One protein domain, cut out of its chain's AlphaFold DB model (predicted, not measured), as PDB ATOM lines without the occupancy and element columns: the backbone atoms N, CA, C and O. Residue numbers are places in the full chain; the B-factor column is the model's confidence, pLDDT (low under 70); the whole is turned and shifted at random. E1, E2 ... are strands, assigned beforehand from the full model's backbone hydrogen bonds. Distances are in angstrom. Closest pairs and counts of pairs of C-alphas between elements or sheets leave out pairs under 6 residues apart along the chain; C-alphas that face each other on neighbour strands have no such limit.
ATOM      1  N   LYS A  24     141.919 179.563 149.116       77.06
ATOM      2  CA  LYS A  24     141.481 179.653 147.722       77.06
ATOM      3  C   LYS A  24     140.228 178.812 147.546       77.06
ATOM      4  O   LYS A  24     140.245 177.619 147.847       77.06
ATOM      5  N   VAL A  25     139.156 179.422 147.059       80.25
ATOM      6  CA  VAL A  25     137.909 178.712 146.769       80.25
ATOM      7  C   VAL A  25     137.601 178.845 145.290       80.25
ATOM      8  O   VAL A  25     137.505 179.955 144.772       80.25
ATOM      9  N   THR A  26     137.458 177.712 144.611       83.44
ATOM     10  CA  THR A  26     137.166 177.665 143.179       83.44
ATOM     11  C   THR A  26     135.723 177.230 142.962       83.44
ATOM     12  O   THR A  26     135.287 176.218 143.506       83.44
ATOM     13  N   PHE A  27     134.999 177.994 142.153       84.31
ATOM     14  CA  PHE A  27     133.602 177.785 141.811       84.31
ATOM     15  C   PHE A  27     133.460 177.555 140.306       84.31
ATOM     16  O   PHE A  27     133.975 178.360 139.523       84.31
ATOM     17  N   PRO A  28     132.756 176.498 139.873       86.00
ATOM     18  CA  PRO A  28     132.367 176.377 138.482       86.00
ATOM     19  C   PRO A  28     131.227 177.347 138.161       86.00
ATOM     20  O   PRO A  28     130.313 177.544 138.967       86.00
ATOM     21  N   TYR A  29     131.276 177.946 136.977       86.62
ATOM     22  CA  TYR A  29     130.183 178.743 136.425       86.62
ATOM     23  C   TYR A  29     129.580 178.041 135.205       86.62
ATOM     24  O   TYR A  29     130.272 177.297 134.510       86.62
ATOM     25  N   ILE A  30     128.287 178.270 134.970       85.38
ATOM     26  CA  ILE A  30     127.491 177.583 133.927       85.38
ATOM     27  C   ILE A  30     126.890 178.539 132.892       85.38
ATOM     28  O   ILE A  30     126.290 178.114 131.903       85.38
ATOM     29  N   ARG A  31     126.972 179.844 133.159       86.69
ATOM     30  CA  ARG A  31     126.399 180.881 132.306       86.69
ATOM     31  C   ARG A  31     127.105 182.202 132.531       86.69
ATOM     32  O   ARG A  31     127.394 182.560 133.675       86.69
ATOM     33  N   THR A  32     127.264 182.963 131.458       86.75
ATOM     34  CA  THR A  32     127.725 184.346 131.508       86.75
ATOM     35  C   THR A  32     126.703 185.280 130.862       86.75
ATOM     36  O   THR A  32     125.994 184.916 129.926       86.75
ATOM     37  N   THR A  33     126.568 186.490 131.399       86.50
ATOM     38  CA  THR A  33     125.734 187.550 130.820       86.50
ATOM     39  C   THR A  33     126.563 188.815 130.718       86.50
ATOM     40  O   THR A  33     127.051 189.309 131.728       86.50
ATOM     41  N   ARG A  34     126.716 189.350 129.509       85.81
ATOM     42  CA  ARG A  34     127.418 190.605 129.247       85.81
ATOM     43  C   ARG A  34     126.404 191.712 128.988       85.81
ATOM     44  O   ARG A  34     125.544 191.576 128.118       85.81
ATOM     45  N   LEU A  35     126.516 192.789 129.751       82.56
ATOM     46  CA  LEU A  35     125.771 194.027 129.594       82.56
ATOM     47  C   LEU A  35     126.709 195.057 128.966       82.56
ATOM     48  O   LEU A  35     127.625 195.535 129.630       82.56
ATOM     49  N   ASN A  36     126.485 195.386 127.694       78.19
ATOM     50  CA  ASN A  36     127.224 196.439 126.998       78.19
ATOM     51  C   ASN A  36     126.366 197.706 126.942       78.19
ATOM     52  O   ASN A  36     125.187 197.641 126.575       78.19
ATOM     53  N   ARG A  37     126.962 198.856 127.269       67.44
ATOM     54  CA  ARG A  37     126.291 200.158 127.202       67.44
ATOM     55  C   ARG A  37     126.843 200.950 126.020       67.44
ATOM     56  O   ARG A  37     127.999 201.349 126.030       67.44
ATOM     57  N   THR A  38     126.032 201.149 124.984       69.81
ATOM     58  CA  THR A  38     126.421 201.949 123.810       69.81
ATOM     59  C   THR A  38     126.271 203.450 124.099       69.81
ATOM     60  O   THR A  38     125.464 203.829 124.949       69.81
ATOM     61  N   GLU A  39     127.009 204.311 123.381       65.75
ATOM     62  CA  GLU A  39     126.930 205.785 123.488       65.75
ATOM     63  C   GLU A  39     125.497 206.332 123.342       65.75
ATOM     64  O   GLU A  39     125.140 207.306 124.000       65.75
ATOM     65  N   ASP A  40     124.639 205.641 122.585       70.75
ATOM     66  CA  ASP A  40     123.217 205.977 122.411       70.75
ATOM     67  C   ASP A  40     122.324 205.570 123.602       70.75
ATOM     68  O   ASP A  40     121.098 205.525 123.488       70.75
ATOM     69  N   ASN A  41     122.916 205.215 124.749       60.47
ATOM     70  CA  ASN A  41     122.225 204.723 125.948       60.47
ATOM     71  C   ASN A  41     121.320 203.498 125.684       60.47
ATOM     72  O   ASN A  41     120.385 203.225 126.433       60.47
ATOM     73  N   THR A  42     121.602 202.753 124.611       67.62
ATOM     74  CA  THR A  42     120.959 201.468 124.337       67.62
ATOM     75  C   THR A  42     121.732 200.383 125.076       67.62
ATOM     76  O   THR A  42     122.946 200.246 124.905       67.62
ATOM     77  N   GLU A  43     121.032 199.642 125.929       71.12
ATOM     78  CA  GLU A  43     121.596 198.537 126.698       71.12
ATOM     79  C   GLU A  43     121.417 197.233 125.920       71.12
ATOM     80  O   GLU A  43     120.297 196.829 125.604       71.12
ATOM     81  N   TYR A  44     122.529 196.568 125.613       75.06
ATOM     82  CA  TYR A  44     122.517 195.256 124.977       75.06
ATOM     83  C   TYR A  44     122.917 194.196 125.997       75.06
ATOM     84  O   TYR A  44     124.026 194.223 126.535       75.06
ATOM     85  N   MET A  45     122.015 193.246 126.242       78.56
ATOM     86  CA  MET A  45     122.281 192.073 127.070       78.56
ATOM     87  C   MET A  45     122.514 190.856 126.178       78.56
ATOM     88  O   MET A  45     121.606 190.404 125.482       78.56
ATOM     89  N   ALA A  46     123.720 190.301 126.232       80.69
ATOM     90  CA  ALA A  46     124.049 189.021 125.619       80.69
ATOM     91  C   ALA A  46     124.196 187.973 126.723       80.69
ATOM     92  O   ALA A  46     124.930 188.183 127.685       80.69
ATOM     93  N   THR A  47     123.478 186.857 126.612       84.19
ATOM     94  CA  THR A  47     123.618 185.728 127.540       84.19
ATOM     95  C   THR A  47     124.186 184.539 126.797       84.19
ATOM     96  O   THR A  47     123.615 184.101 125.800       84.19
ATOM     97  N   GLU A  48     125.285 184.006 127.310       82.75
ATOM     98  CA  GLU A  48     126.015 182.898 126.718       82.75
ATOM     99  C   GLU A  48     126.089 181.737 127.714       82.75
ATOM    100  O   GLU A  48     126.275 181.909 128.922       82.75
ATOM    101  N   SER A  49     125.875 180.522 127.208       80.62
ATOM    102  CA  SER A  49     126.040 179.296 127.994       80.62
ATOM    103  C   SER A  49     127.511 178.898 127.977       80.62
ATOM    104  O   SER A  49     127.937 178.054 127.193       80.62
ATOM    105  N   GLU A  50     128.287 179.564 128.820       82.56
ATOM    106  CA  GLU A  50     129.726 179.378 128.968       82.56
ATOM    107  C   GLU A  50     130.019 178.600 130.254       82.56
ATOM    108  O   GLU A  50     129.353 178.797 131.271       82.56
ATOM    109  N   HIS A  51     131.002 177.702 130.198       83.19
ATOM    110  CA  HIS A  51     131.401 176.880 131.337       83.19
ATOM    111  C   HIS A  51     132.866 177.131 131.648       83.19
ATOM    112  O   HIS A  51     133.711 177.084 130.756       83.19
ATOM    113  N   GLY A  52     133.175 177.321 132.923       85.25
ATOM    114  CA  GLY A  52     134.545 177.529 133.353       85.25
ATOM    115  C   GLY A  52     134.672 177.569 134.863       85.25
ATOM    116  O   GLY A  52     133.765 177.169 135.595       85.25
ATOM    117  N   LEU A  53     135.827 178.031 135.326       85.94
ATOM    118  CA  LEU A  53     136.169 178.095 136.740       85.94
ATOM    119  C   LEU A  53     136.500 179.528 137.133       85.94
ATOM    120  O   LEU A  53     137.205 180.239 136.420       85.94
ATOM    121  N   ILE A  54     136.030 179.909 138.310       87.12
ATOM    122  CA  ILE A  54     136.346 181.169 138.967       87.12
ATOM    123  C   ILE A  54     137.011 180.834 140.285       87.12
ATOM    124  O   ILE A  54     136.475 180.051 141.062       87.12
ATOM    125  N   THR A  55     138.167 181.423 140.558       86.56
ATOM    126  CA  THR A  55     138.852 181.244 141.840       86.56
ATOM    127  C   THR A  55     138.803 182.536 142.631       86.56
ATOM    128  O   THR A  55     139.132 183.593 142.115       86.56
ATOM    129  N   ILE A  56     138.400 182.454 143.890       84.25
ATOM    130  CA  ILE A  56     138.403 183.574 144.825       84.25
ATOM    131  C   ILE A  56     139.517 183.318 145.836       84.25
ATOM    132  O   ILE A  56     139.531 182.280 146.501       84.25
ATOM    133  N   ASP A  57     140.446 184.263 145.943       82.88
ATOM    134  CA  ASP A  57     141.523 184.270 146.931       82.88
ATOM    135  C   ASP A  57     141.533 185.612 147.663       82.88
ATOM    136  O   ASP A  57     142.029 186.616 147.153       82.88
ATOM    137  N   GLN A  58     140.975 185.625 148.875       79.19
ATOM    138  CA  GLN A  58     140.886 186.813 149.732       79.19
ATOM    139  C   GLN A  58     140.217 188.008 149.026       79.19
ATOM    140  O   GLN A  58     138.994 188.077 148.958       79.19
ATOM    141  N   ASP A  59     141.024 188.937 148.505       80.00
ATOM    142  CA  ASP A  59     140.614 190.187 147.856       80.00
ATOM    143  C   ASP A  59     140.746 190.147 146.327       80.00
ATOM    144  O   ASP A  59     140.564 191.170 145.659       80.00
ATOM    145  N   ILE A  60     141.108 188.988 145.782       84.06
ATOM    146  CA  ILE A  60     141.367 188.781 144.364       84.06
ATOM    147  C   ILE A  60     140.391 187.735 143.842       84.06
ATOM    148  O   ILE A  60     140.183 186.671 144.428       84.06
ATOM    149  N   LEU A  61     139.796 188.058 142.709       87.25
ATOM    150  CA  LEU A  61     139.002 187.168 141.896       87.25
ATOM    151  C   LEU A  61     139.815 186.810 140.656       87.25
ATOM    152  O   LEU A  61     140.303 187.692 139.966       87.25
ATOM    153  N   ILE A  62     139.932 185.526 140.355       86.75
ATOM    154  CA  ILE A  62     140.643 185.023 139.187       86.75
ATOM    155  C   ILE A  62     139.627 184.384 138.253       86.75
ATOM    156  O   ILE A  62     138.964 183.410 138.626       86.75
ATOM    157  N   VAL A  63     139.525 184.917 137.041       87.38
ATOM    158  CA  VAL A  63     138.646 184.404 135.987       87.38
ATOM    159  C   VAL A  63     139.488 184.196 134.739       87.38
ATOM    160  O   VAL A  63     140.191 185.104 134.323       87.38
ATOM    161  N   GLU A  64     139.478 182.984 134.176       82.00
ATOM    162  CA  GLU A  64     140.214 182.661 132.932       82.00
ATOM    163  C   GLU A  64     141.729 182.970 132.963       82.00
ATOM    164  O   GLU A  64     142.385 183.051 131.931       82.00
ATOM    165  N   GLY A  65     142.313 183.066 134.162       79.44
ATOM    166  CA  GLY A  65     143.729 183.386 134.362       79.44
ATOM    167  C   GLY A  65     144.025 184.876 134.538       79.44
ATOM    168  O   GLY A  65     145.174 185.221 134.805       79.44
ATOM    169  N   GLU A  66     143.015 185.740 134.454       86.50
ATOM    170  CA  GLU A  66     143.122 187.161 134.771       86.50
ATOM    171  C   GLU A  66     142.689 187.437 136.212       86.50
ATOM    172  O   GLU A  66     141.735 186.841 136.716       86.50
ATOM    173  N   GLU A  67     143.413 188.335 136.882       88.00
ATOM    174  CA  GLU A  67     143.180 188.716 138.275       88.00
ATOM    175  C   GLU A  67     142.435 190.051 138.355       88.00
ATOM    176  O   GLU A  67     142.846 191.041 137.752       88.00
ATOM    177  N   TYR A  68     141.383 190.082 139.165       87.00
ATOM    178  CA  TYR A  68     140.498 191.221 139.367       87.00
ATOM    179  C   TYR A  68     140.374 191.531 140.855       87.00
ATOM    180  O   TYR A  68     140.218 190.633 141.687       87.00
ATOM    181  N   SER A  69     140.414 192.809 141.220       84.62
ATOM    182  CA  SER A  69     140.311 193.210 142.623       84.62
ATOM    183  C   SER A  69     138.859 193.301 143.099       84.62
ATOM    184  O   SER A  69     138.046 194.042 142.543       84.62
ATOM    185  N   LEU A  70     138.555 192.595 144.192       84.50
ATOM    186  CA  LEU A  70     137.277 192.681 144.910       84.50
ATOM    187  C   LEU A  70     137.197 193.904 145.832       84.50
ATOM    188  O   LEU A  70     136.110 194.296 146.256       84.50
ATOM    189  N   LYS A  71     138.342 194.506 146.173       82.12
ATOM    190  CA  LYS A  71     138.402 195.712 147.001       82.12
ATOM    191  C   LYS A  71     138.525 196.962 146.133       82.12
ATOM    192  O   LYS A  71     139.330 196.981 145.203       82.12
ATOM    193  N   PRO A  72     137.802 198.043 146.467       77.94
ATOM    194  CA  PRO A  72     138.047 199.330 145.841       77.94
ATOM    195  C   PRO A  72     139.456 199.813 146.205       77.94
ATOM    196  O   PRO A  72     139.877 199.749 147.366       77.94
ATOM    197  N   LYS A  73     140.194 200.310 145.212       76.81
ATOM    198  CA  LYS A  73     141.453 201.030 145.441       76.81
ATOM    199  C   LYS A  73     141.126 202.502 145.686       76.81
ATOM    200  O   LYS A  73     140.048 202.980 145.347       76.81
ATOM    201  N   LYS A  74     142.047 203.237 146.309       67.81
ATOM    202  CA  LYS A  74     141.866 204.672 146.557       67.81
ATOM    203  C   LYS A  74     141.578 205.367 145.214       67.81
ATOM    204  O   LYS A  74     142.407 205.291 144.314       67.81
ATOM    205  N   ASP A  75     140.387 205.950 145.102       72.00
ATOM    206  CA  ASP A  75     139.842 206.640 143.920       72.00
ATOM    207  C   ASP A  75     139.412 205.760 142.723       72.00
ATOM    208  O   ASP A  75     139.027 206.297 141.686       72.00
ATOM    209  N   LEU A  76     139.392 204.428 142.861       75.50
ATOM    210  CA  LEU A  76     138.922 203.496 141.825       75.50
ATOM    211  C   LEU A  76     137.866 202.534 142.397       75.50
ATOM    212  O   LEU A  76     138.093 201.932 143.453       75.50
ATOM    213  N   PRO A  77     136.714 202.351 141.723       77.50
ATOM    214  CA  PRO A  77     135.740 201.347 142.138       77.50
ATOM    215  C   PRO A  77     136.350 199.939 142.066       77.50
ATOM    216  O   PRO A  77     137.312 199.713 141.333       77.50
ATOM    217  N   ALA A  78     135.786 198.986 142.813       80.88
ATOM    218  CA  ALA A  78     136.195 197.590 142.692       80.88
ATOM    219  C   ALA A  78     135.946 197.093 141.257       80.88
ATOM    220  O   ALA A  78     134.932 197.441 140.637       80.88
ATOM    221  N   GLU A  79     136.884 196.296 140.752       85.69
ATOM    222  CA  GLU A  79     136.835 195.683 139.420       85.69
ATOM    223  C   GLU A  79     135.848 194.510 139.404       85.69
ATOM    224  O   GLU A  79     135.272 194.188 138.369       85.69
ATOM    225  N   ALA A  80     135.611 193.896 140.565       87.75
ATOM    226  CA  ALA A  80     134.740 192.746 140.708       87.75
ATOM    227  C   ALA A  80     133.855 192.817 141.961       87.75
ATOM    228  O   ALA A  80     134.265 193.315 143.009       87.75
ATOM    229  N   TYR A  81     132.650 192.255 141.864       88.19
ATOM    230  CA  TYR A  81     131.660 192.199 142.939       88.19
ATOM    231  C   TYR A  81     131.107 190.782 143.089       88.19
ATOM    232  O   TYR A  81     130.730 190.134 142.112       88.19
ATOM    233  N   LEU A  82     131.004 190.309 144.331       87.31
ATOM    234  CA  LEU A  82     130.398 189.019 144.657       87.31
ATOM    235  C   LEU A  82     128.922 189.213 145.015       87.31
ATOM    236  O   LEU A  82     128.589 190.012 145.888       87.31
ATOM    237  N   ILE A  83     128.034 188.449 144.382       86.44
ATOM    238  CA  ILE A  83     126.599 188.446 144.674       86.44
ATOM    239  C   ILE A  83     126.289 187.186 145.476       86.44
ATOM    240  O   ILE A  83     126.240 186.073 144.945       86.44
ATOM    241  N   ILE A  84     126.086 187.373 146.777       84.19
ATOM    242  CA  ILE A  84     125.822 186.302 147.738       84.19
ATOM    243  C   ILE A  84     124.357 186.369 148.162       84.19
ATOM    244  O   ILE A  84     123.849 187.430 148.518       84.19
ATOM    245  N   ASN A  85     123.681 185.227 148.185       81.62
ATOM    246  CA  ASN A  85     122.319 185.097 148.686       81.62
ATOM    247  C   ASN A  85     122.252 183.924 149.659       81.62
ATOM    248  O   ASN A  85     122.694 182.821 149.343       81.62
ATOM    249  N   SER A  86     121.699 184.158 150.851       79.12
ATOM    250  CA  SER A  86     121.522 183.119 151.874       79.12
ATOM    251  C   SER A  86     122.823 182.364 152.203       79.12
ATOM    252  O   SER A  86     122.817 181.157 152.437       79.12
ATOM    253  N   GLY A  87     123.958 183.074 152.171       73.75
ATOM    254  CA  GLY A  87     125.290 182.514 152.418       73.75
ATOM    255  C   GLY A  87     125.915 181.761 151.238       73.75
ATOM    256  O   GLY A  87     127.019 181.258 151.387       73.75
ATOM    257  N   ARG A  88     125.256 181.699 150.073       76.88
ATOM    258  CA  ARG A  88     125.757 181.041 148.856       76.88
ATOM    259  C   ARG A  88     126.137 182.066 147.797       76.88
ATOM    260  O   ARG A  88     125.413 183.043 147.603       76.88
ATOM    261  N   LEU A  89     127.246 181.845 147.101       83.94
ATOM    262  CA  LEU A  89     127.703 182.729 146.031       83.94
ATOM    263  C   LEU A  89     126.884 182.455 144.767       83.94
ATOM    264  O   LEU A  89     127.125 181.468 144.089       83.94
ATOM    265  N   ILE A  90     125.905 183.293 144.440       86.69
ATOM    266  CA  ILE A  90     125.053 183.072 143.260       86.69
ATOM    267  C   ILE A  90     125.778 183.468 141.977       86.69
ATOM    268  O   ILE A  90     125.707 182.765 140.969       86.69
ATOM    269  N   SER A  91     126.442 184.617 141.995       88.06
ATOM    270  CA  SER A  91     127.087 185.146 140.805       88.06
ATOM    271  C   SER A  91     128.215 186.099 141.151       88.06
ATOM    272  O   SER A  91     128.288 186.634 142.257       88.06
ATOM    273  N   VAL A  92     129.071 186.340 140.173       89.12
ATOM    274  CA  VAL A  92     130.164 187.297 140.244       89.12
ATOM    275  C   VAL A  92     129.994 188.300 139.114       89.12
ATOM    276  O   VAL A  92     129.748 187.900 137.984       89.12
ATOM    277  N   CYS A  93     130.084 189.589 139.410       89.31
ATOM    278  CA  CYS A  93     130.041 190.650 138.411       89.31
ATOM    279  C   CYS A  93     131.443 191.224 138.224       89.31
ATOM    280  O   CYS A  93     132.061 191.645 139.200       89.31
ATOM    281  N   LEU A  94     131.930 191.239 136.989       89.56
ATOM    282  CA  LEU A  94     133.118 191.969 136.569       89.56
ATOM    283  C   LEU A  94     132.694 193.282 135.927       89.56
ATOM    284  O   LEU A  94     131.865 193.289 135.016       89.56
ATOM    285  N   ARG A  95     133.304 194.378 136.363       84.62
ATOM    286  CA  ARG A  95     133.196 195.673 135.704       84.62
ATOM    287  C   ARG A  95     134.341 195.810 134.709       84.62
ATOM    288  O   ARG A  95     135.506 195.829 135.090       84.62
ATOM    289  N   LEU A  96     133.982 195.906 133.440       82.06
ATOM    290  CA  LEU A  96     134.879 196.098 132.306       82.06
ATOM    291  C   LEU A  96     134.721 197.538 131.794       82.06
ATOM    292  O   LEU A  96     133.744 198.216 132.114       82.06
ATOM    293  N   GLU A  97     135.660 198.016 130.979       77.75
ATOM    294  CA  GLU A  97     135.569 199.361 130.382       77.75
ATOM    295  C   GLU A  97     134.313 199.520 129.501       77.75
ATOM    296  O   GLU A  97     133.682 200.575 129.507       77.75
ATOM    297  N   ASP A  98     133.893 198.439 128.835       74.88
ATOM    298  CA  ASP A  98     132.747 198.413 127.912       74.88
ATOM    299  C   ASP A  98     131.402 198.047 128.575       74.88
ATOM    300  O   ASP A  98     130.378 197.929 127.891       74.88
ATOM    301  N   GLY A  99     131.382 197.822 129.894       81.50
ATOM    302  CA  GLY A  99     130.172 197.445 130.624       81.50
ATOM    303  C   GLY A  99     130.410 196.441 131.748       81.50
ATOM    304  O   GLY A  99     131.414 196.494 132.450       81.50
ATOM    305  N   GLU A 100     129.470 195.524 131.957       87.31
ATOM    306  CA  GLU A 100     129.532 194.559 133.062       87.31
ATOM    307  C   GLU A 100     129.363 193.124 132.540       87.31
ATOM    308  O   GLU A 100     128.527 192.857 131.675       87.31
ATOM    309  N   LYS A 101     130.166 192.176 133.038       89.06
ATOM    310  CA  LYS A 101     130.034 190.740 132.736       89.06
ATOM    311  C   LYS A 101     129.710 189.980 134.017       89.06
ATOM    312  O   LYS A 101     130.481 189.972 134.970       89.06
ATOM    313  N   HIS A 102     128.564 189.318 134.029       90.69
ATOM    314  CA  HIS A 102     128.080 188.499 135.128       90.69
ATOM    315  C   HIS A 102     128.386 187.030 134.862       90.69
ATOM    316  O   HIS A 102     128.041 186.510 133.806       90.69
ATOM    317  N   TYR A 103     128.955 186.348 135.844       89.69
ATOM    318  CA  TYR A 103     129.213 184.916 135.845       89.69
ATOM    319  C   TYR A 103     128.294 184.258 136.863       89.69
ATOM    320  O   TYR A 103     128.335 184.593 138.047       89.69
ATOM    321  N   PHE A 104     127.453 183.332 136.417       89.06
ATOM    322  CA  PHE A 104     126.521 182.616 137.282       89.06
ATOM    323  C   PHE A 104     127.141 181.304 137.739       89.06
ATOM    324  O   PHE A 104     127.456 180.436 136.921       89.06
ATOM    325  N   ILE A 105     127.302 181.178 139.054       88.12
ATOM    326  CA  ILE A 105     127.896 180.008 139.689       88.12
ATOM    327  C   ILE A 105     126.913 178.844 139.639       88.12
ATOM    328  O   ILE A 105     125.708 179.022 139.836       88.12
ATOM    329  N   ASP A 106     127.441 177.650 139.394       82.81
ATOM    330  CA  ASP A 106     126.666 176.420 139.446       82.81
ATOM    331  C   ASP A 106     126.096 176.206 140.865       82.81
ATOM    332  O   ASP A 106     126.866 176.076 141.826       82.81
TER     333      ASP A 106
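What this domain is: This is residues 24 to 106 of the 131 residues of an uncharacterized protein of Sphingobacteriales bacterium (UniProt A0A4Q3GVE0). Two small twisted sheet parts stand partly face to face with their strands crossed, and the long strand E1 joins them by bending from one into the other. E3, E4 and E5 make one part beside the first residues of E1, while E8, E7 and E6 make the other beside its later residues, where E2 widens this part into a five-stranded wall. The printed part has 83 residues with no named helix and eight named strands, E1 to E8 in order along the chain; the class is all strand. The neighbour pairs are antiparallel and make one branched, strongly twisted sheet. The whole is compact, with a radius of gyration of the C-alphas of 13.1 A, and spans 41 by 35 by 28 A.

Where its parts are: E1, residues 25 to 37, begins with C-alpha 25 at (137.909, 178.712, 146.769) and is 31.3 A long. E2 is residues 43 to 48, 16.3 A. E3 is residues 52 to 57, 16.7 A, E4 residues 60 to 63, 9.8 A, and E5 residues 66 to 69, 10.3 A. E6 is residues 80 to 85, 16.6 A, with C-alpha 80 at (134.740, 192.746, 140.708). E7, residues 88 to 96, is 24.2 A long. E8, residues 99 to 105, is 19.8 A long and ends with C-alpha 105 at (127.896, 180.008, 139.689).

How they stand to each other: E1 bends by 78 degrees at residue 30, and its pairing is staggered. E3 and E2 lie on one side of it, E3 beside residues 25 to 29 and E2 beside residues 31 to 37; E8 lies on the other side. N 27 and O 54 are 2.8 A apart between E1 and E3. E1 and E2 form a hairpin, with N 34 and O 46 at 2.8 A. E3 E4 E5 is a meander, each strand the antiparallel neighbour of the one before, with N 62 and O 55 at 2.7 A and N 68 and O 61 at 2.7 A. E6 E7 E8 is another meander, with N 83 and O 91 at 2.8 A and N 94 and O 101 at 2.8 A. E8 pairs with E1 through N 33 and O 102, 2.8 A. E5 and E6 are edge strands; their closest C-alphas, those of Ser 69 and Ala 80, are 5.9 A apart. E4 and E7 are apart.

The domain as a whole: The two C-alphas farthest apart, those of Lys 24 and Asp 40, are 40.8 A apart. The printed part has no cut. No link is long; the link from E5 to E6, 10 residues, is short and the others are tight. The mean pLDDT of the printed part is 82.0; residues 37 to 39, 41 to 42 and 74 are under 70.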